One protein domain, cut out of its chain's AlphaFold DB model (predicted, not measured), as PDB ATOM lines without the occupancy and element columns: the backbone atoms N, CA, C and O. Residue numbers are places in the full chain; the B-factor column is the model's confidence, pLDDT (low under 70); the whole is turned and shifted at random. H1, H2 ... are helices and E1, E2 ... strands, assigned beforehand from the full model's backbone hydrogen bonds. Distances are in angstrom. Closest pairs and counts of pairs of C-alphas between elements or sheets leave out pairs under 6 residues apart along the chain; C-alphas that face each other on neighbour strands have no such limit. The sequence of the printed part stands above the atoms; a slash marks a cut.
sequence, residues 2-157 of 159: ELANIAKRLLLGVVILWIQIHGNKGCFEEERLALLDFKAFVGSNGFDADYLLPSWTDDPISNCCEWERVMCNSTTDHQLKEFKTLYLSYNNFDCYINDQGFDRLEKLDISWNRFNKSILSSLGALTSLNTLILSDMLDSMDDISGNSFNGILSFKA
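Overview. This is residues 2 to 157 of the 159 residues of the protein "LRRNT_2 domain-containing protein" of Manihot esculenta (UniProt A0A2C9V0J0). A loop-rich body holds a small curled sheet of four strands, with helix H2 grazing it, and from one end H1 sticks out as a long arm, its residues 2 to 19 standing free. At the far end a loop, residues 141 to 146, also stands free. The printed part has 156 residues, in the order H1 H2 H3 E1 E2 E3 H4 E4; the sheet, E1 E2 E3 E4, is mixed. The class is mixed, helices and strands, with under half of the residues in named elements. The whole is loose, radius of gyration of the C-alphas 19.9 A, spanning 81 by 33 by 22 A.

Along the chain. The strands are E1, residues 70 to 74, E2, residues 81 to 87, 17.1 A, E3, residues 107 to 109, and E4, residues 131 to 133, ending at C-alpha 133 (34.517, -6.285, 37.585). H1, residues 2 to 21, begins at C-alpha 2 (40.803, -66.895, 34.233) and measures 28.6 A. H2, residues 29 to 44, measures 22.4 A; H3 is residues 49 to 52 and H4 residues 119 to 123.

Arrangement. E1 and E2 form an antiparallel hairpin, with N 71 and O 85 at 2.9 A. E2 and E3 are parallel, N 86 and O 107 at 2.9 A, as are E3 and E4, N 108 and O 131 at 2.9 A. E3, H4, E4 make a strand-helix-strand unit, two parallel neighbour strands with a helix between, its crossover right-handed. H2 is only just on the sheet, with 5 pairs of C-alphas within 10 A, and only grazes it with residues 31 to 35. With residues 39 to 43 alone H2 touches H3, only at the corner, closest C-alphas Gly 43 and Ala 49, 4.7 A. H1 and H2 are apart. Every O i to N i+4 pair is within hydrogen-bond range in H1, H2 and H4; H3 is too short for one.

Size, cuts and confidence. The C-alphas farthest apart, Glu 2 and Ile 144, are 81.3 A apart. The printed part has no cut. The links H3 to E1 and E2 to E3 are long. Model confidence is under 70 at residues 19 to 25, 75 to 80, 96 to 99 and 136 to 157.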
ATOM      1  N   GLU A   2      40.053 -67.619  33.181       76.12
ATOM      2  CA  GLU A   2      40.803 -66.895  34.233       76.12
ATOM      3  C   GLU A   2      41.935 -65.975  33.728       76.12
ATOM      4  O   GLU A   2      41.939 -64.780  34.017       76.12
ATOM      5  N   LEU A   3      42.857 -66.490  32.902       76.81
ATOM      6  CA  LEU A   3      44.000 -65.714  32.387       76.81
ATOM      7  C   LEU A   3      43.581 -64.464  31.595       76.81
ATOM      8  O   LEU A   3      44.206 -63.413  31.716       76.81
ATOM      9  N   ALA A   4      42.494 -64.555  30.826       82.19
ATOM     10  CA  ALA A   4      41.973 -63.428  30.057       82.19
ATOM     11  C   ALA A   4      41.360 -62.345  30.963       82.19
ATOM     12  O   ALA A   4      41.483 -61.157  30.674       82.19
ATOM     13  N   ASN A   5      40.738 -62.737  32.079       81.94
ATOM     14  CA  ASN A   5      40.193 -61.797  33.061       81.94
ATOM     15  C   ASN A   5      41.296 -61.101  33.863       81.94
ATOM     16  O   ASN A   5      41.198 -59.899  34.114       81.94
ATOM     17  N   ILE A   6      42.360 -61.825  34.219       85.38
ATOM     18  CA  ILE A   6      43.537 -61.253  34.887       85.38
ATOM     19  C   ILE A   6      44.239 -60.259  33.954       85.38
ATOM     20  O   ILE A   6      44.497 -59.126  34.356       85.38
ATOM     21  N   ALA A   7      44.456 -60.629  32.689       87.00
ATOM     22  CA  ALA A   7      45.045 -59.738  31.690       87.00
ATOM     23  C   ALA A   7      44.206 -58.464  31.482       87.00
ATOM     24  O   ALA A   7      44.758 -57.368  31.469       87.00
ATOM     25  N   LYS A   8      42.871 -58.576  31.406       85.75
ATOM     26  CA  LYS A   8      41.971 -57.412  31.316       85.75
ATOM     27  C   LYS A   8      42.078 -56.485  32.526       85.75
ATOM     28  O   LYS A   8      42.101 -55.274  32.346       85.75
ATOM     29  N   ARG A   9      42.158 -57.030  33.746       89.06
ATOM     30  CA  ARG A   9      42.313 -56.229  34.974       89.06
ATOM     31  C   ARG A   9      43.661 -55.515  35.028       89.06
ATOM     32  O   ARG A   9      43.700 -54.349  35.401       89.06
ATOM     33  N   LEU A  10      44.739 -56.188  34.624       88.44
ATOM     34  CA  LEU A  10      46.070 -55.583  34.536       88.44
ATOM     35  C   LEU A  10      46.107 -54.471  33.482       88.44
ATOM     36  O   LEU A  10      46.581 -53.382  33.780       88.44
ATOM     37  N   LEU A  11      45.542 -54.704  32.291       89.38
ATOM     38  CA  LEU A  11      45.439 -53.685  31.241       89.38
ATOM     39  C   LEU A  11      44.616 -52.476  31.697       89.38
ATOM     40  O   LEU A  11      45.053 -51.344  31.512       89.38
ATOM     41  N   LEU A  12      43.468 -52.699  32.343       87.50
ATOM     42  CA  LEU A  12      42.639 -51.620  32.883       87.50
ATOM     43  C   LEU A  12      43.388 -50.823  33.964       87.50
ATOM     44  O   LEU A  12      43.357 -49.597  33.954       87.50
ATOM     45  N   GLY A  13      44.110 -51.512  34.854       87.94
ATOM     46  CA  GLY A  13      44.956 -50.878  35.866       87.94
ATOM     47  C   GLY A  13      46.074 -50.031  35.256       87.94
ATOM     48  O   GLY A  13      46.294 -48.910  35.700       87.94
ATOM     49  N   VAL A  14      46.732 -50.520  34.199       88.06
ATOM     50  CA  VAL A  14      47.756 -49.762  33.462       88.06
ATOM     51  C   VAL A  14      47.150 -48.517  32.811       88.06
ATOM     52  O   VAL A  14      47.719 -47.443  32.957       88.06
ATOM     53  N   VAL A  15      45.980 -48.612  32.169       85.44
ATOM     54  CA  VAL A  15      45.298 -47.449  31.566       85.44
ATOM     55  C   VAL A  15      44.936 -46.398  32.618       85.44
ATOM     56  O   VAL A  15      45.203 -45.217  32.415       85.44
ATOM     57  N   ILE A  16      44.391 -46.810  33.767       82.00
ATOM     58  CA  ILE A  16      44.062 -45.888  34.865       82.00
ATOM     59  C   ILE A  16      45.331 -45.205  35.385       82.00
ATOM     60  O   ILE A  16      45.353 -43.987  35.515       82.00
ATOM     61  N   LEU A  17      46.406 -45.961  35.629       77.62
ATOM     62  CA  LEU A  17      47.684 -45.402  36.080       77.62
ATOM     63  C   LEU A  17      48.271 -44.423  35.058       77.62
ATOM     64  O   LEU A  17      48.799 -43.385  35.444       77.62
ATOM     65  N   TRP A  18      48.135 -44.705  33.762       74.19
ATOM     66  CA  TRP A  18      48.561 -43.796  32.698       74.19
ATOM     67  C   TRP A  18      47.790 -42.476  32.704       74.19
ATOM     68  O   TRP A  18      48.419 -41.433  32.553       74.19
ATOM     69  N   ILE A  19      46.470 -42.510  32.916       68.06
ATOM     70  CA  ILE A  19      45.625 -41.308  33.018       68.06
ATOM     71  C   ILE A  19      46.031 -40.461  34.232       68.06
ATOM     72  O   ILE A  19      46.120 -39.244  34.118       68.06
ATOM     73  N   GLN A  20      46.329 -41.096  35.371       64.44
ATOM     74  CA  GLN A  20      46.779 -40.389  36.577       64.44
ATOM     75  C   GLN A  20      48.184 -39.776  36.398       64.44
ATOM     76  O   GLN A  20      48.411 -38.644  36.803       64.44
ATOM     77  N   ILE A  21      49.119 -40.483  35.745       61.75
ATOM     78  CA  ILE A  21      50.495 -39.995  35.499       61.75
ATOM     79  C   ILE A  21      50.524 -38.853  34.469       61.75
ATOM     80  O   ILE A  21      51.338 -37.938  34.579       61.75
ATOM     81  N   HIS A  22      49.641 -38.892  33.469       58.28
ATOM     82  CA  HIS A  22      49.489 -37.833  32.466       58.28
ATOM     83  C   HIS A  22      48.390 -36.837  32.844       58.28
ATOM     84  O   HIS A  22      47.791 -36.276  31.928       58.28
ATOM     85  N   GLY A  23      48.122 -36.657  34.148       55.56
ATOM     86  CA  GLY A  23      46.996 -35.902  34.708       55.56
ATOM     87  C   GLY A  23      46.564 -34.695  33.874       55.56
ATOM     88  O   GLY A  23      47.407 -34.008  33.292       55.56
ATOM     89  N   ASN A  24      45.246 -34.469  33.794       63.16
ATOM     90  CA  ASN A  24      44.640 -33.460  32.925       63.16
ATOM     91  C   ASN A  24      45.377 -32.119  33.062       63.16
ATOM     92  O   ASN A  24      45.317 -31.468  34.102       63.16
ATOM     93  N   LYS A  25      46.131 -31.733  32.028       65.44
ATOM     94  CA  LYS A  25      47.042 -30.583  32.107       65.44
ATOM     95  C   LYS A  25      46.314 -29.240  32.065       65.44
ATOM     96  O   LYS A  25      46.977 -28.211  32.235       65.44
ATOM     97  N   GLY A  26      45.001 -29.251  31.839       77.56
ATOM     98  CA  GLY A  26      44.162 -28.066  31.727       77.56
ATOM     99  C   GLY A  26      42.921 -28.079  32.603       77.56
ATOM    100  O   GLY A  26      42.811 -28.866  33.540       77.56
ATOM    101  N   CYS A  27      42.017 -27.157  32.286       85.62
ATOM    102  CA  CYS A  27      40.722 -27.007  32.937       85.62
ATOM    103  C   CYS A  27      39.819 -28.231  32.685       85.62
ATOM    104  O   CYS A  27      40.140 -29.122  31.886       85.62
ATOM    105  N   PHE A  28      38.701 -28.312  33.403       83.69
ATOM    106  CA  PHE A  28      37.736 -29.392  33.208       83.69
ATOM    107  C   PHE A  28      37.066 -29.287  31.834       83.69
ATOM    108  O   PHE A  28      36.898 -28.193  31.302       83.69
ATOM    109  N   GLU A  29      36.632 -30.418  31.274       85.31
ATOM    110  CA  GLU A  29      36.009 -30.437  29.942       85.31
ATOM    111  C   GLU A  29      34.770 -29.529  29.864       85.31
ATOM    112  O   GLU A  29      34.585 -28.824  28.881       85.31
ATOM    113  N   GLU A  30      33.967 -29.468  30.928       85.44
ATOM    114  CA  GLU A  30      32.806 -28.571  31.024       85.44
ATOM    115  C   GLU A  30      33.200 -27.087  30.923       85.44
ATOM    116  O   GLU A  30      32.533 -26.315  30.242       85.44
ATOM    117  N   GLU A  31      34.318 -26.695  31.541       88.12
ATOM    118  CA  GLU A  31      34.849 -25.326  31.474       88.12
ATOM    119  C   GLU A  31      35.408 -25.024  30.083       88.12
ATOM    120  O   GLU A  31      35.192 -23.939  29.540       88.12
ATOM    121  N   ARG A  32      36.111 -25.996  29.486       90.12
ATOM    122  CA  ARG A  32      36.650 -25.891  28.126       90.12
ATOM    123  C   ARG A  32      35.526 -25.659  27.119       90.12
ATOM    124  O   ARG A  32      35.632 -24.761  26.287       90.12
ATOM    125  N   LEU A  33      34.450 -26.439  27.216       89.88
ATOM    126  CA  LEU A  33      33.280 -26.309  26.350       89.88
ATOM    127  C   LEU A  33      32.556 -24.977  26.572       89.88
ATOM    128  O   LEU A  33      32.241 -24.310  25.594       89.88
ATOM    129  N   ALA A  34      32.387 -24.529  27.818       89.75
ATOM    130  CA  ALA A  34      31.773 -23.230  28.110       89.75
ATOM    131  C   ALA A  34      32.547 -22.048  27.489       89.75
ATOM    132  O   ALA A  34      31.955 -21.112  26.946       89.75
ATOM    133  N   LEU A  35      33.883 -22.099  27.520       92.38
ATOM    134  CA  LEU A  35      34.743 -21.111  26.859       92.38
ATOM    135  C   LEU A  35      34.595 -21.161  25.323       92.38
ATOM    136  O   LEU A  35      34.514 -20.119  24.671       92.38
ATOM    137  N   LEU A  36      34.526 -22.352  24.724       93.00
ATOM    138  CA  LEU A  36      34.331 -22.497  23.275       93.00
ATOM    139  C   LEU A  36      32.934 -22.054  22.822       93.00
ATOM    140  O   LEU A  36      32.820 -21.387  21.793       93.00
ATOM    141  N   ASP A  37      31.898 -22.331  23.612       90.62
ATOM    142  CA  ASP A  37      30.540 -21.831  23.388       90.62
ATOM    143  C   ASP A  37      30.510 -20.299  23.416       90.62
ATOM    144  O   ASP A  37      29.939 -19.666  22.523       90.62
ATOM    145  N   PHE A  38      31.191 -19.682  24.390       89.12
ATOM    146  CA  PHE A  38      31.351 -18.229  24.432       89.12
ATOM    147  C   PHE A  38      32.037 -17.701  23.163       89.12
ATOM    148  O   PHE A  38      31.555 -16.745  22.550       89.12
ATOM    149  N   LYS A  39      33.125 -18.342  22.712       91.75
ATOM    150  CA  LYS A  39      33.818 -17.964  21.469       91.75
ATOM    151  C   LYS A  39      32.905 -18.066  20.241       91.75
ATOM    152  O   LYS A  39      32.872 -17.142  19.426       91.75
ATOM    153  N   ALA A  40      32.141 -19.149  20.110       90.31
ATOM    154  CA  ALA A  40      31.184 -19.324  19.017       90.31
ATOM    155  C   ALA A  40      30.098 -18.234  19.031       90.31
ATOM    156  O   ALA A  40      29.700 -17.717  17.978       90.31
ATOM    157  N   PHE A  41      29.657 -17.828  20.224       85.62
ATOM    158  CA  PHE A  41      28.703 -16.738  20.391       85.62
ATOM    159  C   PHE A  41      29.292 -15.386  19.968       85.62
ATOM    160  O   PHE A  41      28.641 -14.640  19.236       85.62
ATOM    161  N   VAL A  42      30.540 -15.080  20.345       85.31
ATOM    162  CA  VAL A  42      31.259 -13.881  19.863       85.31
ATOM    163  C   VAL A  42      31.271 -13.837  18.331       85.31
ATOM    164  O   VAL A  42      30.945 -12.802  17.749       85.31
ATOM    165  N   GLY A  43      31.554 -14.969  17.679       86.81
ATOM    166  CA  GLY A  43      31.568 -15.070  16.214       86.81
ATOM    167  C   GLY A  43      30.200 -14.818  15.578       86.81
ATOM    168  O   GLY A  43      30.082 -14.138  14.560       86.81
ATOM    169  N   SER A  44      29.139 -15.310  16.220       84.06
ATOM    170  CA  SER A  44      27.760 -15.154  15.738       84.06
ATOM    171  C   SER A  44      27.242 -13.711  15.825       84.06
ATOM    172  O   SER A  44      26.344 -13.347  15.070       84.06
ATOM    173  N   ASN A  45      27.828 -12.868  16.684       74.06
ATOM    174  CA  ASN A  45      27.488 -11.440  16.806       74.06
ATOM    175  C   ASN A  45      28.229 -10.542  15.794       74.06
ATOM    176  O   ASN A  45      28.229  -9.321  15.923       74.06
ATOM    177  N   GLY A  46      28.856 -11.129  14.767       75.88
ATOM    178  CA  GLY A  46      29.507 -10.384  13.684       75.88
ATOM    179  C   GLY A  46      30.935  -9.933  13.989       75.88
ATOM    180  O   GLY A  46      31.513  -9.176  13.208       75.88
ATOM    181  N   PHE A  47      31.518 -10.401  15.094       79.44
ATOM    182  CA  PHE A  47      32.935 -10.222  15.389       79.44
ATOM    183  C   PHE A  47      33.762 -11.366  14.801       79.44
ATOM    184  O   PHE A  47      33.315 -12.508  14.732       79.44
ATOM    185  N   ASP A  48      35.008 -11.077  14.435       88.06
ATOM    186  CA  ASP A  48      35.979 -12.127  14.139       88.06
ATOM    187  C   ASP A  48      36.477 -12.725  15.466       88.06
ATOM    188  O   ASP A  48      37.377 -12.201  16.127       88.06
ATOM    189  N   ALA A  49      35.816 -13.799  15.901       89.62
ATOM    190  CA  ALA A  49      36.133 -14.473  17.154       89.62
ATOM    191  C   ALA A  49      37.532 -15.099  17.150       89.62
ATOM    192  O   ALA A  49      38.159 -15.184  18.205       89.62
ATOM    193  N   ASP A  50      38.037 -15.511  15.986       91.75
ATOM    194  CA  ASP A  50      39.394 -16.040  15.857       91.75
ATOM    195  C   ASP A  50      40.436 -14.928  15.969       91.75
ATOM    196  O   ASP A  50      41.502 -15.147  16.539       91.75
ATOM    197  N   TYR A  51      40.111 -13.713  15.527       91.25
ATOM    198  CA  TYR A  51      40.942 -12.538  15.780       91.25
ATOM    199  C   TYR A  51      40.939 -12.112  17.257       91.25
ATOM    200  O   TYR A  51      41.985 -11.765  17.803       91.25
ATOM    201  N   LEU A  52      39.778 -12.135  17.921       89.38
ATOM    202  CA  LEU A  52      39.642 -11.672  19.310       89.38
ATOM    203  C   LEU A  52      40.115 -12.693  20.351       89.38
ATOM    204  O   LEU A  52      40.561 -12.287  21.428       89.38
ATOM    205  N   LEU A  53      39.989 -13.988  20.047       93.06
ATOM    206  CA  LEU A  53      40.311 -15.121  20.918       93.06
ATOM    207  C   LEU A  53      41.153 -16.167  20.150       93.06
ATOM    208  O   LEU A  53      40.729 -17.317  19.977       93.06
ATOM    209  N   PRO A  54      42.357 -15.795  19.674       93.56
ATOM    210  CA  PRO A  54      43.144 -16.623  18.754       93.56
ATOM    211  C   PRO A  54      43.705 -17.895  19.396       93.56
ATOM    212  O   PRO A  54      43.939 -18.887  18.713       93.56
ATOM    213  N   SER A  55      43.921 -17.882  20.713       95.38
ATOM    214  CA  SER A  55      44.449 -19.032  21.459       95.38
ATOM    215  C   SER A  55      43.379 -20.053  21.852       95.38
ATOM    216  O   SER A  55      43.725 -21.168  22.223       95.38
ATOM    217  N   TRP A  56      42.095 -19.695  21.759       94.88
ATOM    218  CA  TRP A  56      40.978 -20.542  22.176       94.88
ATOM    219  C   TRP A  56      40.650 -21.526  21.053       94.88
ATOM    220  O   TRP A  56      39.878 -21.215  20.140       94.88
ATOM    221  N   THR A  57      41.294 -22.688  21.073       92.12
ATOM    222  CA  THR A  57      41.221 -23.682  19.998       92.12
ATOM    223  C   THR A  57      40.449 -24.922  20.428       92.12
ATOM    224  O   THR A  57      40.687 -25.474  21.501       92.12
ATOM    225  N   ASP A  58      39.558 -25.410  19.563       90.50
ATOM    226  CA  ASP A  58      38.878 -26.693  19.767       90.50
ATOM    227  C   ASP A  58      39.758 -27.864  19.301       90.50
ATOM    228  O   ASP A  58      39.447 -28.593  18.362       90.50
ATOM    229  N   ASP A  59      40.927 -27.991  19.928       86.56
ATOM    230  CA  ASP A  59      41.809 -29.144  19.776       86.56
ATOM    231  C   ASP A  59      41.724 -29.994  21.062       86.56
ATOM    232  O   ASP A  59      41.941 -29.453  22.150       86.56
ATOM    233  N   PRO A  60      41.431 -31.309  20.975       79.44
ATOM    234  CA  PRO A  60      41.373 -32.210  22.127       79.44
ATOM    235  C   PRO A  60      42.633 -32.250  23.004       79.44
ATOM    236  O   PRO A  60      42.556 -32.704  24.144       79.44
ATOM    237  N   ILE A  61      43.795 -31.827  22.491       79.19
ATOM    238  CA  ILE A  61      45.036 -31.726  23.279       79.19
ATOM    239  C   ILE A  61      45.308 -30.311  23.815       79.19
ATOM    240  O   ILE A  61      46.291 -30.113  24.534       79.19
ATOM    241  N   SER A  62      44.465 -29.333  23.472       84.94
ATOM    242  CA  SER A  62      44.617 -27.930  23.860       84.94
ATOM    243  C   SER A  62      44.387 -27.733  25.351       84.94
ATOM    244  O   SER A  62      43.396 -28.184  25.927       84.94
ATOM    245  N   ASN A  63      45.305 -27.010  25.982       86.94
ATOM    246  CA  ASN A  63      45.200 -26.646  27.380       86.94
ATOM    247  C   ASN A  63      44.525 -25.277  27.517       86.94
ATOM    248  O   ASN A  63      45.168 -24.249  27.324       86.94
ATOM    249  N   CYS A  64      43.262 -25.246  27.938       90.38
ATOM    250  CA  CYS A  64      42.544 -23.994  28.210       90.38
ATOM    251  C   CYS A  64      43.236 -23.087  29.239       90.38
ATOM    252  O   CYS A  64      43.092 -21.875  29.163       90.38
ATOM    253  N   CYS A  65      44.049 -23.620  30.156       90.25
ATOM    254  CA  CYS A  65      44.835 -22.792  31.078       90.25
ATOM    255  C   CYS A  65      45.998 -22.043  30.405       90.25
ATOM    256  O   CYS A  65      46.653 -21.229  31.054       90.25
ATOM    257  N   GLU A  66      46.296 -22.357  29.146       90.88
ATOM    258  CA  GLU A  66      47.271 -21.656  28.303       90.88
ATOM    259  C   GLU A  66      46.586 -20.680  27.338       90.88
ATOM    260  O   GLU A  66      47.265 -19.935  26.630       90.88
ATOM    261  N   TRP A  67      45.250 -20.654  27.315       94.69
ATOM    262  CA  TRP A  67      44.507 -19.692  26.521       94.69
ATOM    263  C   TRP A  67      44.662 -18.295  27.107       94.69
ATOM    264  O   TRP A  67      44.622 -18.074  28.318       94.69
ATOM    265  N   GLU A  68      44.821 -17.321  26.218       94.25
ATOM    266  CA  GLU A  68      44.861 -15.916  26.586       94.25
ATOM    267  C   GLU A  68      43.601 -15.583  27.388       94.25
ATOM    268  O   GLU A  68      42.500 -16.003  27.024       94.25
ATOM    269  N   ARG A  69      43.774 -14.813  28.467       94.19
ATOM    270  CA  ARG A  69      42.701 -14.348  29.362       94.19
ATOM    271  C   ARG A  69      42.079 -15.407  30.272       94.19
ATOM    272  O   ARG A  69      41.270 -15.043  31.130       94.19
ATOM    273  N   VAL A  70      42.488 -16.667  30.151       94.19
ATOM    274  CA  VAL A  70      42.153 -17.733  31.095       94.19
ATOM    275  C   VAL A  70      43.273 -17.841  32.126       94.19
ATOM    276  O   VAL A  70      44.445 -17.993  31.790       94.19
ATOM    277  N   MET A  71      42.924 -17.751  33.407       92.50
ATOM    278  CA  MET A  71      43.863 -17.946  34.510       92.50
ATOM    279  C   MET A  71      43.417 -19.126  35.366       92.50
ATOM    280  O   MET A  71      42.327 -19.122  35.952       92.50
ATOM    281  N   CYS A  72      44.298 -20.119  35.455       89.69
ATOM    282  CA  CYS A  72      44.121 -21.273  36.318       89.69
ATOM    283  C   CYS A  72      45.024 -21.196  37.549       89.69
ATOM    284  O   CYS A  72      46.177 -20.774  37.453       89.69
ATOM    285  N   ASN A  73      44.518 -21.664  38.686       84.06
ATOM    286  CA  ASN A  73      45.300 -21.828  39.905       84.06
ATOM    287  C   ASN A  73      45.692 -23.298  40.079       84.06
ATOM    288  O   ASN A  73      44.900 -24.198  39.801       84.06
ATOM    289  N   SER A  74      46.907 -23.537  40.568       74.44
ATOM    290  CA  SER A  74      47.335 -24.876  40.975       74.44
ATOM    291  C   SER A  74      46.809 -25.177  42.373       74.44
ATOM    292  O   SER A  74      47.004 -24.379  43.294       74.44
ATOM    293  N   THR A  75      46.188 -26.336  42.561       69.12
ATOM    294  CA  THR A  75      45.882 -26.835  43.906       69.12
ATOM    295  C   THR A  75      47.141 -27.380  44.588       69.12
ATOM    296  O   THR A  75      48.136 -27.688  43.935       69.12
ATOM    297  N   THR A  76      47.112 -27.520  45.919       60.62
ATOM    298  CA  THR A  76      48.204 -28.121  46.718       60.62
ATOM    299  C   THR A  76      48.570 -29.545  46.287       60.62
ATOM    300  O   THR A  76      49.689 -29.987  46.534       60.62
ATOM    301  N   ASP A  77      47.657 -30.246  45.612       58.31
ATOM    302  CA  ASP A  77      47.999 -31.377  44.755       58.31
ATOM    303  C   ASP A  77      48.342 -30.820  43.366       58.31
ATOM    304  O   ASP A  77      47.457 -30.429  42.603       58.31
ATOM    305  N   HIS A  78      49.640 -30.701  43.082       58.25
ATOM    306  CA  HIS A  78      50.245 -30.000  41.937       58.25
ATOM    307  C   HIS A  78      49.801 -30.481  40.537       58.25
ATOM    308  O   HIS A  78      50.325 -30.006  39.529       58.25
ATOM    309  N   GLN A  79      48.874 -31.432  40.462       62.16
ATOM    310  CA  GLN A  79      48.428 -32.088  39.237       62.16
ATOM    311  C   GLN A  79      47.133 -31.506  38.664       62.16
ATOM    312  O   GLN A  79      46.882 -31.692  37.478       62.16
ATOM    313  N   LEU A  80      46.335 -30.784  39.460       66.25
ATOM    314  CA  LEU A  80      45.086 -30.176  38.995       66.25
ATOM    315  C   LEU A  80      45.250 -28.662  38.836       66.25
ATOM    316  O   LEU A  80      45.644 -27.952  39.767       66.25
ATOM    317  N   LYS A  81      44.950 -28.174  37.628       74.44
ATOM    318  CA  LYS A  81      44.820 -26.748  37.327       74.44
ATOM    319  C   LYS A  81      43.341 -26.416  37.220       74.44
ATOM    320  O   LYS A  81      42.667 -26.878  36.307       74.44
ATOM    321  N   GLU A  82      42.845 -25.607  38.142       82.31
ATOM    322  CA  GLU A  82      41.445 -25.187  38.138       82.31
ATOM    323  C   GLU A  82      41.322 -23.822  37.476       82.31
ATOM    324  O   GLU A  82      42.041 -22.894  37.850       82.31
ATOM    325  N   PHE A  83      40.405 -23.677  36.524       87.81
ATOM    326  CA  PHE A  83      40.081 -22.388  35.929       87.81
ATOM    327  C   PHE A  83      39.339 -21.511  36.939       87.81
ATOM    328  O   PHE A  83      38.245 -21.838  37.390       87.81
ATOM    329  N   LYS A  84      39.959 -20.390  37.320       91.06
ATOM    330  CA  LYS A  84      39.448 -19.515  38.386       91.06
ATOM    331  C   LYS A  84      39.144 -18.110  37.927       91.06
ATOM    332  O   LYS A  84      38.355 -17.424  38.572       91.06
ATOM    333  N   THR A  85      39.820 -17.633  36.888       92.81
ATOM    334  CA  THR A  85      39.738 -16.230  36.495       92.81
ATOM    335  C   THR A  85      39.614 -16.083  34.993       92.81
ATOM    336  O   THR A  85      40.436 -16.623  34.255       92.81
ATOM    337  N   LEU A  86      38.633 -15.287  34.568       93.31
ATOM    338  CA  LEU A  86      38.389 -14.935  33.177       93.31
ATOM    339  C   LEU A  86      38.445 -13.415  32.984       93.31
ATOM    340  O   LEU A  86      37.747 -12.673  33.678       93.31
ATOM    341  N   TYR A  87      39.257 -12.967  32.026       93.31
ATOM    342  CA  TYR A  87      39.378 -11.556  31.650       93.31
ATOM    343  C   TYR A  87      38.772 -11.295  30.268       93.31
ATOM    344  O   TYR A  87      39.344 -11.642  29.248       93.31
ATOM    345  N   LEU A  88      37.622 -10.643  30.196       90.94
ATOM    346  CA  LEU A  88      36.967 -10.268  28.938       90.94
ATOM    347  C   LEU A  88      36.990  -8.756  28.702       90.94
ATOM    348  O   LEU A  88      36.315  -8.271  27.796       90.94
ATOM    349  N   SER A  89      37.744  -8.002  29.503       89.44
ATOM    350  CA  SER A  89      37.714  -6.545  29.476       89.44
ATOM    351  C   SER A  89      38.314  -5.918  28.218       89.44
ATOM    352  O   SER A  89      39.101  -6.548  27.514       89.44
ATOM    353  N   TYR A  90      37.934  -4.666  27.948       87.69
ATOM    354  CA  TYR A  90      38.397  -3.861  26.805       87.69
ATOM    355  C   TYR A  90      38.065  -4.475  25.442       87.69
ATOM    356  O   TYR A  90      38.897  -4.511  24.534       87.69
ATOM    357  N   ASN A  91      36.829  -4.943  25.290       85.38
ATOM    358  CA  ASN A  91      36.306  -5.448  24.026       85.38
ATOM    359  C   ASN A  91      35.022  -4.691  23.647       85.38
ATOM    360  O   ASN A  91      34.620  -3.719  24.280       85.38
ATOM    361  N   ASN A  92      34.380  -5.100  22.556       80.88
ATOM    362  CA  ASN A  92      33.061  -4.595  22.171       80.88
ATOM    363  C   ASN A  92      31.981  -5.666  22.368       80.88
ATOM    364  O   ASN A  92      30.991  -5.655  21.646       80.88
ATOM    365  N   PHE A  93      32.170  -6.595  23.313       82.31
ATOM    366  CA  PHE A  93      31.200  -7.658  23.545       82.31
ATOM    367  C   PHE A  93      29.895  -7.065  24.083       82.31
ATOM    368  O   PHE A  93      29.886  -6.390  25.108       82.31
ATOM    369  N   ASP A  94      28.797  -7.318  23.386       75.75
ATOM    370  CA  ASP A  94      27.411  -6.988  23.751       75.75
ATOM    371  C   ASP A  94      26.584  -8.261  23.990       75.75
ATOM    372  O   ASP A  94      25.356  -8.283  23.912       75.75
ATOM    373  N   CYS A  95      27.295  -9.348  24.264       72.56
ATOM    374  CA  CYS A  95      26.846 -10.704  24.053       72.56
ATOM    375  C   CYS A  95      26.409 -11.369  25.386       72.56
ATOM    376  O   CYS A  95      26.611 -10.821  26.468       72.56
ATOM    377  N   TYR A  96      25.760 -12.534  25.344       69.69
ATOM    378  CA  TYR A  96      25.347 -13.275  26.540       69.69
ATOM    379  C   TYR A  96      26.472 -14.208  27.007       69.69
ATOM    380  O   TYR A  96      27.128 -14.847  26.186       69.69
ATOM    381  N   ILE A  97      26.666 -14.326  28.323       69.50
ATOM    382  CA  ILE A  97      27.515 -15.363  28.920       69.50
ATOM    383  C   ILE A  97      26.609 -16.526  29.321       69.50
ATOM    384  O   ILE A  97      25.734 -16.340  30.171       69.50
ATOM    385  N   ASN A  98      26.827 -17.697  28.708       69.50
ATOM    386  CA  ASN A  98      26.223 -18.954  29.151       69.50
ATOM    387  C   ASN A  98      26.680 -19.244  30.580       69.50
ATOM    388  O   ASN A  98      27.863 -19.135  30.882       69.50
ATOM    389  N   ASP A  99      25.739 -19.556  31.457       67.94
ATOM    390  CA  ASP A  99      25.976 -19.841  32.864       67.94
ATOM    391  C   ASP A  99      26.473 -21.270  33.106       67.94
ATOM    392  O   ASP A  99      27.061 -21.553  34.149       67.94
ATOM    393  N   GLN A 100      26.298 -22.170  32.136       76.00
ATOM    394  CA  GLN A 100      26.737 -23.556  32.269       76.00
ATOM    395  C   GLN A 100      28.254 -23.703  32.107       76.00
ATOM    396  O   GLN A 100      28.850 -23.152  31.185       76.00
ATOM    397  N   GLY A 101      28.873 -24.490  32.993       77.75
ATOM    398  CA  GLY A 101      30.296 -24.844  32.929       77.75
ATOM    399  C   GLY A 101      31.249 -23.839  33.584       77.75
ATOM    400  O   GLY A 101      32.449 -24.092  33.641       77.75
ATOM    401  N   PHE A 102      30.738 -22.742  34.153       86.88
ATOM    402  CA  PHE A 102      31.524 -21.764  34.923       86.88
ATOM    403  C   PHE A 102      31.343 -21.901  36.447       86.88
ATOM    404  O   PHE A 102      31.636 -20.972  37.199       86.88
ATOM    405  N   ASP A 103      30.919 -23.071  36.929       85.38
ATOM    406  CA  ASP A 103      30.566 -23.312  38.339       85.38
ATOM    407  C   ASP A 103      31.703 -23.030  39.327       85.38
ATOM    408  O   ASP A 103      31.452 -22.716  40.489       85.38
ATOM    409  N   ARG A 104      32.960 -23.146  38.878       87.50
ATOM    410  CA  ARG A 104      34.182 -22.923  39.672       87.50
ATOM    411  C   ARG A 104      34.852 -21.576  39.395       87.50
ATOM    412  O   ARG A 104      35.893 -21.293  39.994       87.50
ATOM    413  N   LEU A 105      34.274 -20.751  38.520       89.62
ATOM    414  CA  LEU A 105      34.807 -19.434  38.195       89.62
ATOM    415  C   LEU A 105      34.683 -18.517  39.415       89.62
ATOM    416  O   LEU A 105      33.595 -18.285  39.929       89.62
ATOM    417  N   GLU A 106      35.807 -17.980  39.872       90.94
ATOM    418  CA  GLU A 106      35.878 -17.151  41.077       90.94
ATOM    419  C   GLU A 106      35.958 -15.662  40.746       90.94
ATOM    420  O   GLU A 106      35.430 -14.824  41.483       90.94
ATOM    421  N   LYS A 107      36.608 -15.328  39.629       91.12
ATOM    422  CA  LYS A 107      36.811 -13.954  39.186       91.12
ATOM    423  C   LYS A 107      36.443 -13.777  37.719       91.12
ATOM    424  O   LYS A 107      36.986 -14.456  36.852       91.12
ATOM    425  N   LEU A 108      35.590 -12.797  37.451       90.06
ATOM    426  CA  LEU A 108      35.194 -12.397  36.108       90.06
ATOM    427  C   LEU A 108      35.403 -10.894  35.933       90.06
ATOM    428  O   LEU A 108      34.874 -10.089  36.701       90.06
ATOM    429  N   ASP A 109      36.169 -10.517  34.916       89.75
ATOM    430  CA  ASP A 109      36.305  -9.129  34.486       89.75
ATOM    431  C   ASP A 109      35.638  -8.933  33.131       89.75
ATOM    432  O   ASP A 109      36.115  -9.456  32.131       89.75
ATOM    433  N   ILE A 110      34.543  -8.180  33.098       87.38
ATOM    434  CA  ILE A 110      33.819  -7.827  31.871       87.38
ATOM    435  C   ILE A 110      33.797  -6.313  31.639       87.38
ATOM    436  O   ILE A 110      33.006  -5.822  30.837       87.38
ATOM    437  N   SER A 111      34.668  -5.566  32.321       85.19
ATOM    438  CA  SER A 111      34.749  -4.108  32.196       85.19
ATOM    439  C   SER A 111      35.060  -3.644  30.771       85.19
ATOM    440  O   SER A 111      35.658  -4.381  29.993       85.19
ATOM    441  N   TRP A 112      34.691  -2.414  30.421       84.56
ATOM    442  CA  TRP A 112      34.976  -1.830  29.106       84.56
ATOM    443  C   TRP A 112      34.462  -2.708  27.959       84.56
ATOM    444  O   TRP A 112      35.215  -3.114  27.077       84.56
ATOM    445  N   ASN A 113      33.176  -3.042  28.028       83.38
ATOM    446  CA  ASN A 113      32.427  -3.790  27.022       83.38
ATOM    447  C   ASN A 113      31.074  -3.117  26.779       83.38
ATOM    448  O   ASN A 113      30.725  -2.124  27.418       83.38
ATOM    449  N   ARG A 114      30.283  -3.679  25.870       80.25
ATOM    450  CA  ARG A 114      28.930  -3.220  25.528       80.25
ATOM    451  C   ARG A 114      27.838  -4.087  26.160       80.25
ATOM    452  O   ARG A 114      26.706  -4.101  25.684       80.25
ATOM    453  N   PHE A 115      28.174  -4.841  27.209       77.31
ATOM    454  CA  PHE A 115      27.205  -5.645  27.944       77.31
ATOM    455  C   PHE A 115      26.128  -4.738  28.544       77.31
ATOM    456  O   PHE A 115      26.432  -3.765  29.230       77.31
ATOM    457  N   ASN A 116      24.863  -5.072  28.310       72.25
ATOM    458  CA  ASN A 116      23.746  -4.380  28.942       72.25
ATOM    459  C   ASN A 116      23.451  -4.984  30.329       72.25
ATOM    460  O   ASN A 116      23.963  -6.042  30.704       72.25
ATOM    461  N   LYS A 117      22.536  -4.368  31.081       70.62
ATOM    462  CA  LYS A 117      22.127  -4.844  32.421       70.62
ATOM    463  C   LYS A 117      21.577  -6.277  32.452       70.62
ATOM    464  O   LYS A 117      21.538  -6.870  33.527       70.62
ATOM    465  N   SER A 118      21.157  -6.843  31.316       72.44
ATOM    466  CA  SER A 118      20.633  -8.215  31.265       72.44
ATOM    467  C   SER A 118      21.713  -9.267  31.534       72.44
ATOM    468  O   SER A 118      21.378 -10.329  32.055       72.44
ATOM    469  N   ILE A 119      23.001  -8.951  31.324       74.31
ATOM    470  CA  ILE A 119      24.108  -9.859  31.664       74.31
ATOM    471  C   ILE A 119      24.103 -10.236  33.148       74.31
ATOM    472  O   ILE A 119      24.417 -11.361  33.513       74.31
ATOM    473  N   LEU A 120      23.661  -9.321  34.019       70.81
ATOM    474  CA  LEU A 120      23.608  -9.549  35.463       70.81
ATOM    475  C   LEU A 120      22.685 -10.718  35.837       70.81
ATOM    476  O   LEU A 120      22.864 -11.307  36.900       70.81
ATOM    477  N   SER A 121      21.717 -11.059  34.978       72.06
ATOM    478  CA  SER A 121      20.797 -12.174  35.216       72.06
ATOM    479  C   SER A 121      21.468 -13.544  35.079       72.06
ATOM    480  O   SER A 121      21.175 -14.419  35.889       72.06
ATOM    481  N   SER A 122      22.414 -13.720  34.147       72.88
ATOM    482  CA  SER A 122      23.170 -14.975  34.024       72.88
ATOM    483  C   SER A 122      24.313 -15.083  35.021       72.88
ATOM    484  O   SER A 122      24.643 -16.178  35.466       72.88
ATOM    485  N   LEU A 123      24.867 -13.952  35.471       75.38
ATOM    486  CA  LEU A 123      25.902 -13.959  36.509       75.38
ATOM    487  C   LEU A 123      25.399 -14.506  37.853       75.38
ATOM    488  O   LEU A 123      26.204 -15.012  38.631       75.38
ATOM    489  N   GLY A 124      24.087 -14.447  38.113       70.50
ATOM    490  CA  GLY A 124      23.460 -15.027  39.307       70.50
ATOM    491  C   GLY A 124      23.599 -16.546  39.429       70.50
ATOM    492  O   GLY A 124      23.532 -17.076  40.535       70.50
ATOM    493  N   ALA A 125      23.822 -17.244  38.316       78.81
ATOM    494  CA  ALA A 125      24.025 -18.689  38.296       78.81
ATOM    495  C   ALA A 125      25.486 -19.098  38.568       78.81
ATOM    496  O   ALA A 125      25.753 -20.260  38.865       78.81
ATOM    497  N   LEU A 126      26.436 -18.152  38.546       83.25
ATOM    498  CA  LEU A 126      27.853 -18.415  38.801       83.25
ATOM    499  C   LEU A 126      28.127 -18.533  40.308       83.25
ATOM    500  O   LEU A 126      28.557 -17.584  40.965       83.25
ATOM    501  N   THR A 127      27.881 -19.713  40.877       84.88
ATOM    502  CA  THR A 127      27.840 -19.912  42.337       84.88
ATOM    503  C   THR A 127      29.170 -19.698  43.065       84.88
ATOM    504  O   THR A 127      29.162 -19.373  44.252       84.88
ATOM    505  N   SER A 128      30.309 -19.885  42.391       88.06
ATOM    506  CA  SER A 128      31.642 -19.670  42.987       88.06
ATOM    507  C   SER A 128      32.180 -18.255  42.792       88.06
ATOM    508  O   SER A 128      33.230 -17.912  43.352       88.06
ATOM    509  N   LEU A 129      31.481 -17.426  42.010       87.06
ATOM    510  CA  LEU A 129      31.944 -16.092  41.671       87.06
ATOM    511  C   LEU A 129      32.018 -15.250  42.943       87.06
ATOM    512  O   LEU A 129      31.047 -15.102  43.676       87.06
ATOM    513  N   ASN A 130      33.190 -14.689  43.221       88.19
ATOM    514  CA  ASN A 130      33.429 -13.852  44.394       88.19
ATOM    515  C   ASN A 130      34.050 -12.500  44.040       88.19
ATOM    516  O   ASN A 130      34.120 -11.625  44.898       88.19
ATOM    517  N   THR A 131      34.505 -12.331  42.802       88.06
ATOM    518  CA  THR A 131      35.029 -11.070  42.292       88.06
ATOM    519  C   THR A 131      34.447 -10.826  40.909       88.06
ATOM    520  O   THR A 131      34.731 -11.563  39.969       88.06
ATOM    521  N   LEU A 132      33.662  -9.766  40.771       86.06
ATOM    522  CA  LEU A 132      33.116  -9.326  39.493       86.06
ATOM    523  C   LEU A 132      33.587  -7.894  39.219       86.06
ATOM    524  O   LEU A 132      33.546  -7.054  40.115       86.06
ATOM    525  N   ILE A 133      34.058  -7.617  38.003       85.69
ATOM    526  CA  ILE A 133      34.517  -6.285  37.585       85.69
ATOM    527  C   ILE A 133      33.654  -5.821  36.399       85.69
ATOM    528  O   ILE A 133      33.639  -6.470  35.357       85.69
ATOM    529  N   LEU A 134      32.926  -4.707  36.584       79.00
ATOM    530  CA  LEU A 134      31.869  -4.204  35.680       79.00
ATOM    531  C   LEU A 134      32.070  -2.752  35.196       79.00
ATOM    532  O   LEU A 134      31.118  -2.131  34.729       79.00
ATOM    533  N   SER A 135      33.248  -2.147  35.369       74.19
ATOM    534  CA  SER A 135      33.410  -0.712  35.073       74.19
ATOM    535  C   SER A 135      33.204  -0.393  33.587       74.19
ATOM    536  O   SER A 135      33.719  -1.117  32.741       74.19
ATOM    537  N   ASP A 136      32.506   0.707  33.295       66.81
ATOM    538  CA  ASP A 136      32.231   1.215  31.938       66.81
ATOM    539  C   ASP A 136      31.556   0.190  31.001       66.81
ATOM    540  O   ASP A 136      32.010  -0.087  29.892       66.81
ATOM    541  N   MET A 137      30.459  -0.411  31.473       61.59
ATOM    542  CA  MET A 137      29.506  -1.103  30.598       61.59
ATOM    543  C   MET A 137      28.740  -0.051  29.785       61.59
ATOM    544  O   MET A 137      27.969   0.730  30.349       61.59
ATOM    545  N   LEU A 138      28.979  -0.004  28.475       56.25
ATOM    546  CA  LEU A 138      28.299   0.916  27.565       56.25
ATOM    547  C   LEU A 138      26.830   0.472  27.424       56.25
ATOM    548  O   LEU A 138      26.533  -0.434  26.646       56.25
ATOM    549  N   ASP A 139      25.902   1.085  28.170       52.34
ATOM    550  CA  ASP A 139      24.466   0.923  27.897       52.34
ATOM    551  C   ASP A 139      24.229   1.426  26.458       52.34
ATOM    552  O   ASP A 139      24.547   2.566  26.106       52.34
ATOM    553  N   SER A 140      23.747   0.537  25.588       46.34
ATOM    554  CA  SER A 140      23.529   0.824  24.175       46.34
ATOM    555  C   SER A 140      22.598   2.031  24.003       46.34
ATOM    556  O   SER A 140      21.401   1.937  24.242       46.34
ATOM    557  N   MET A 141      23.165   3.144  23.542       43.66
ATOM    558  CA  MET A 141      22.577   4.042  22.546       43.66
ATOM    559  C   MET A 141      21.150   4.566  22.817       43.66
ATOM    560  O   MET A 141      20.342   4.572  21.901       43.66
ATOM    561  N   ASP A 142      20.866   5.062  24.027       47.34
ATOM    562  CA  ASP A 142      19.721   5.971  24.259       47.34
ATOM    563  C   ASP A 142      19.922   7.012  25.381       47.34
ATOM    564  O   ASP A 142      19.049   7.854  25.599       47.34
ATOM    565  N   ASP A 143      21.066   7.035  26.075       45.69
ATOM    566  CA  ASP A 143      21.246   7.975  27.182       45.69
ATOM    567  C   ASP A 143      21.952   9.270  26.743       45.69
ATOM    568  O   ASP A 143      23.176   9.387  26.692       45.69
ATOM    569  N   ILE A 144      21.138  10.285  26.444       47.81
ATOM    570  CA  ILE A 144      21.553  11.698  26.382       47.81
ATOM    571  C   ILE A 144      22.008  12.186  27.782       47.81
ATOM    572  O   ILE A 144      22.577  13.270  27.909       47.81
ATOM    573  N   SER A 145      21.827  11.390  28.844       48.06
ATOM    574  CA  SER A 145      22.494  11.596  30.127       48.06
ATOM    575  C   SER A 145      23.756  10.728  30.191       48.06
ATOM    576  O   SER A 145      23.694   9.508  30.213       48.06
ATOM    577  N   GLY A 146      24.936  11.352  30.167       46.88
ATOM    578  CA  GLY A 146      26.243  10.681  30.201       46.88
ATOM    579  C   GLY A 146      26.562   9.962  31.521       46.88
ATOM    580  O   GLY A 146      27.603  10.213  32.123       46.88
ATOM    581  N   ASN A 147      25.683   9.080  31.989       42.06
ATOM    582  CA  ASN A 147      25.854   8.292  33.200       42.06
ATOM    583  C   ASN A 147      26.475   6.934  32.854       42.06
ATOM    584  O   ASN A 147      25.821   5.896  32.904       42.06
ATOM    585  N   SER A 148      27.769   6.943  32.525       47.88
ATOM    586  CA  SER A 148      28.576   5.721  32.600       47.88
ATOM    587  C   SER A 148      28.583   5.224  34.053       47.88
ATOM    588  O   SER A 148      28.789   6.011  34.986       47.88
ATOM    589  N   PHE A 149      28.364   3.921  34.262       46.59
ATOM    590  CA  PHE A 149      28.622   3.272  35.547       46.59
ATOM    591  C   PHE A 149      30.142   3.260  35.805       46.59
ATOM    592  O   PHE A 149      30.838   2.264  35.613       46.59
ATOM    593  N   ASN A 150      30.663   4.396  36.273       43.97
ATOM    594  CA  ASN A 150      32.059   4.598  36.659       43.97
ATOM    595  C   ASN A 150      32.310   4.121  38.095       43.97
ATOM    596  O   ASN A 150      32.701   4.885  38.978       43.97
ATOM    597  N   GLY A 151      32.060   2.836  38.344       40.38
ATOM    598  CA  GLY A 151      32.353   2.193  39.619       40.38
ATOM    599  C   GLY A 151      33.018   0.841  39.408       40.38
ATOM    600  O   GLY A 151      32.489  -0.010  38.698       40.38
ATOM    601  N   ILE A 152      34.150   0.607  40.077       42.69
ATOM    602  CA  ILE A 152      34.588  -0.762  40.368       42.69
ATOM    603  C   ILE A 152      33.579  -1.311  41.378       42.69
ATOM    604  O   ILE A 152      33.724  -1.139  42.587       42.69
ATOM    605  N   LEU A 153      32.521  -1.942  40.883       49.19
ATOM    606  CA  LEU A 153      31.598  -2.716  41.705       49.19
ATOM    607  C   LEU A 153      32.244  -4.072  41.994       49.19
ATOM    608  O   LEU A 153      31.825  -5.093  41.466       49.19
ATOM    609  N   SER A 154      33.288  -4.073  42.827       44.56
ATOM    610  CA  SER A 154      33.801  -5.309  43.418       44.56
ATOM    611  C   SER A 154      32.831  -5.737  44.509       44.56
ATOM    612  O   SER A 154      32.986  -5.414  45.689       44.56
ATOM    613  N   PHE A 155      31.765  -6.416  44.107       52.28
ATOM    614  CA  PHE A 155      30.982  -7.183  45.052       52.28
ATOM    615  C   PHE A 155      31.692  -8.515  45.258       52.28
ATOM    616  O   PHE A 155      31.989  -9.222  44.294       52.28
ATOM    617  N   LYS A 156      31.873  -8.906  46.523       46.66
ATOM    618  CA  LYS A 156      31.765 -10.329  46.828       46.66
ATOM    619  C   LYS A 156      30.349 -10.716  46.460       46.66
ATOM    620  O   LYS A 156      29.434 -10.388  47.213       46.66
ATOM    621  N   ALA A 157      30.177 -11.322  45.290       47.84
ATOM    622  CA  ALA A 157      28.915 -11.923  44.918       47.84
ATOM    623  C   ALA A 157      28.593 -12.979  45.987       47.84
ATOM    624  O   ALA A 157      29.201 -14.039  46.083       47.84
TER     625      ALA A 157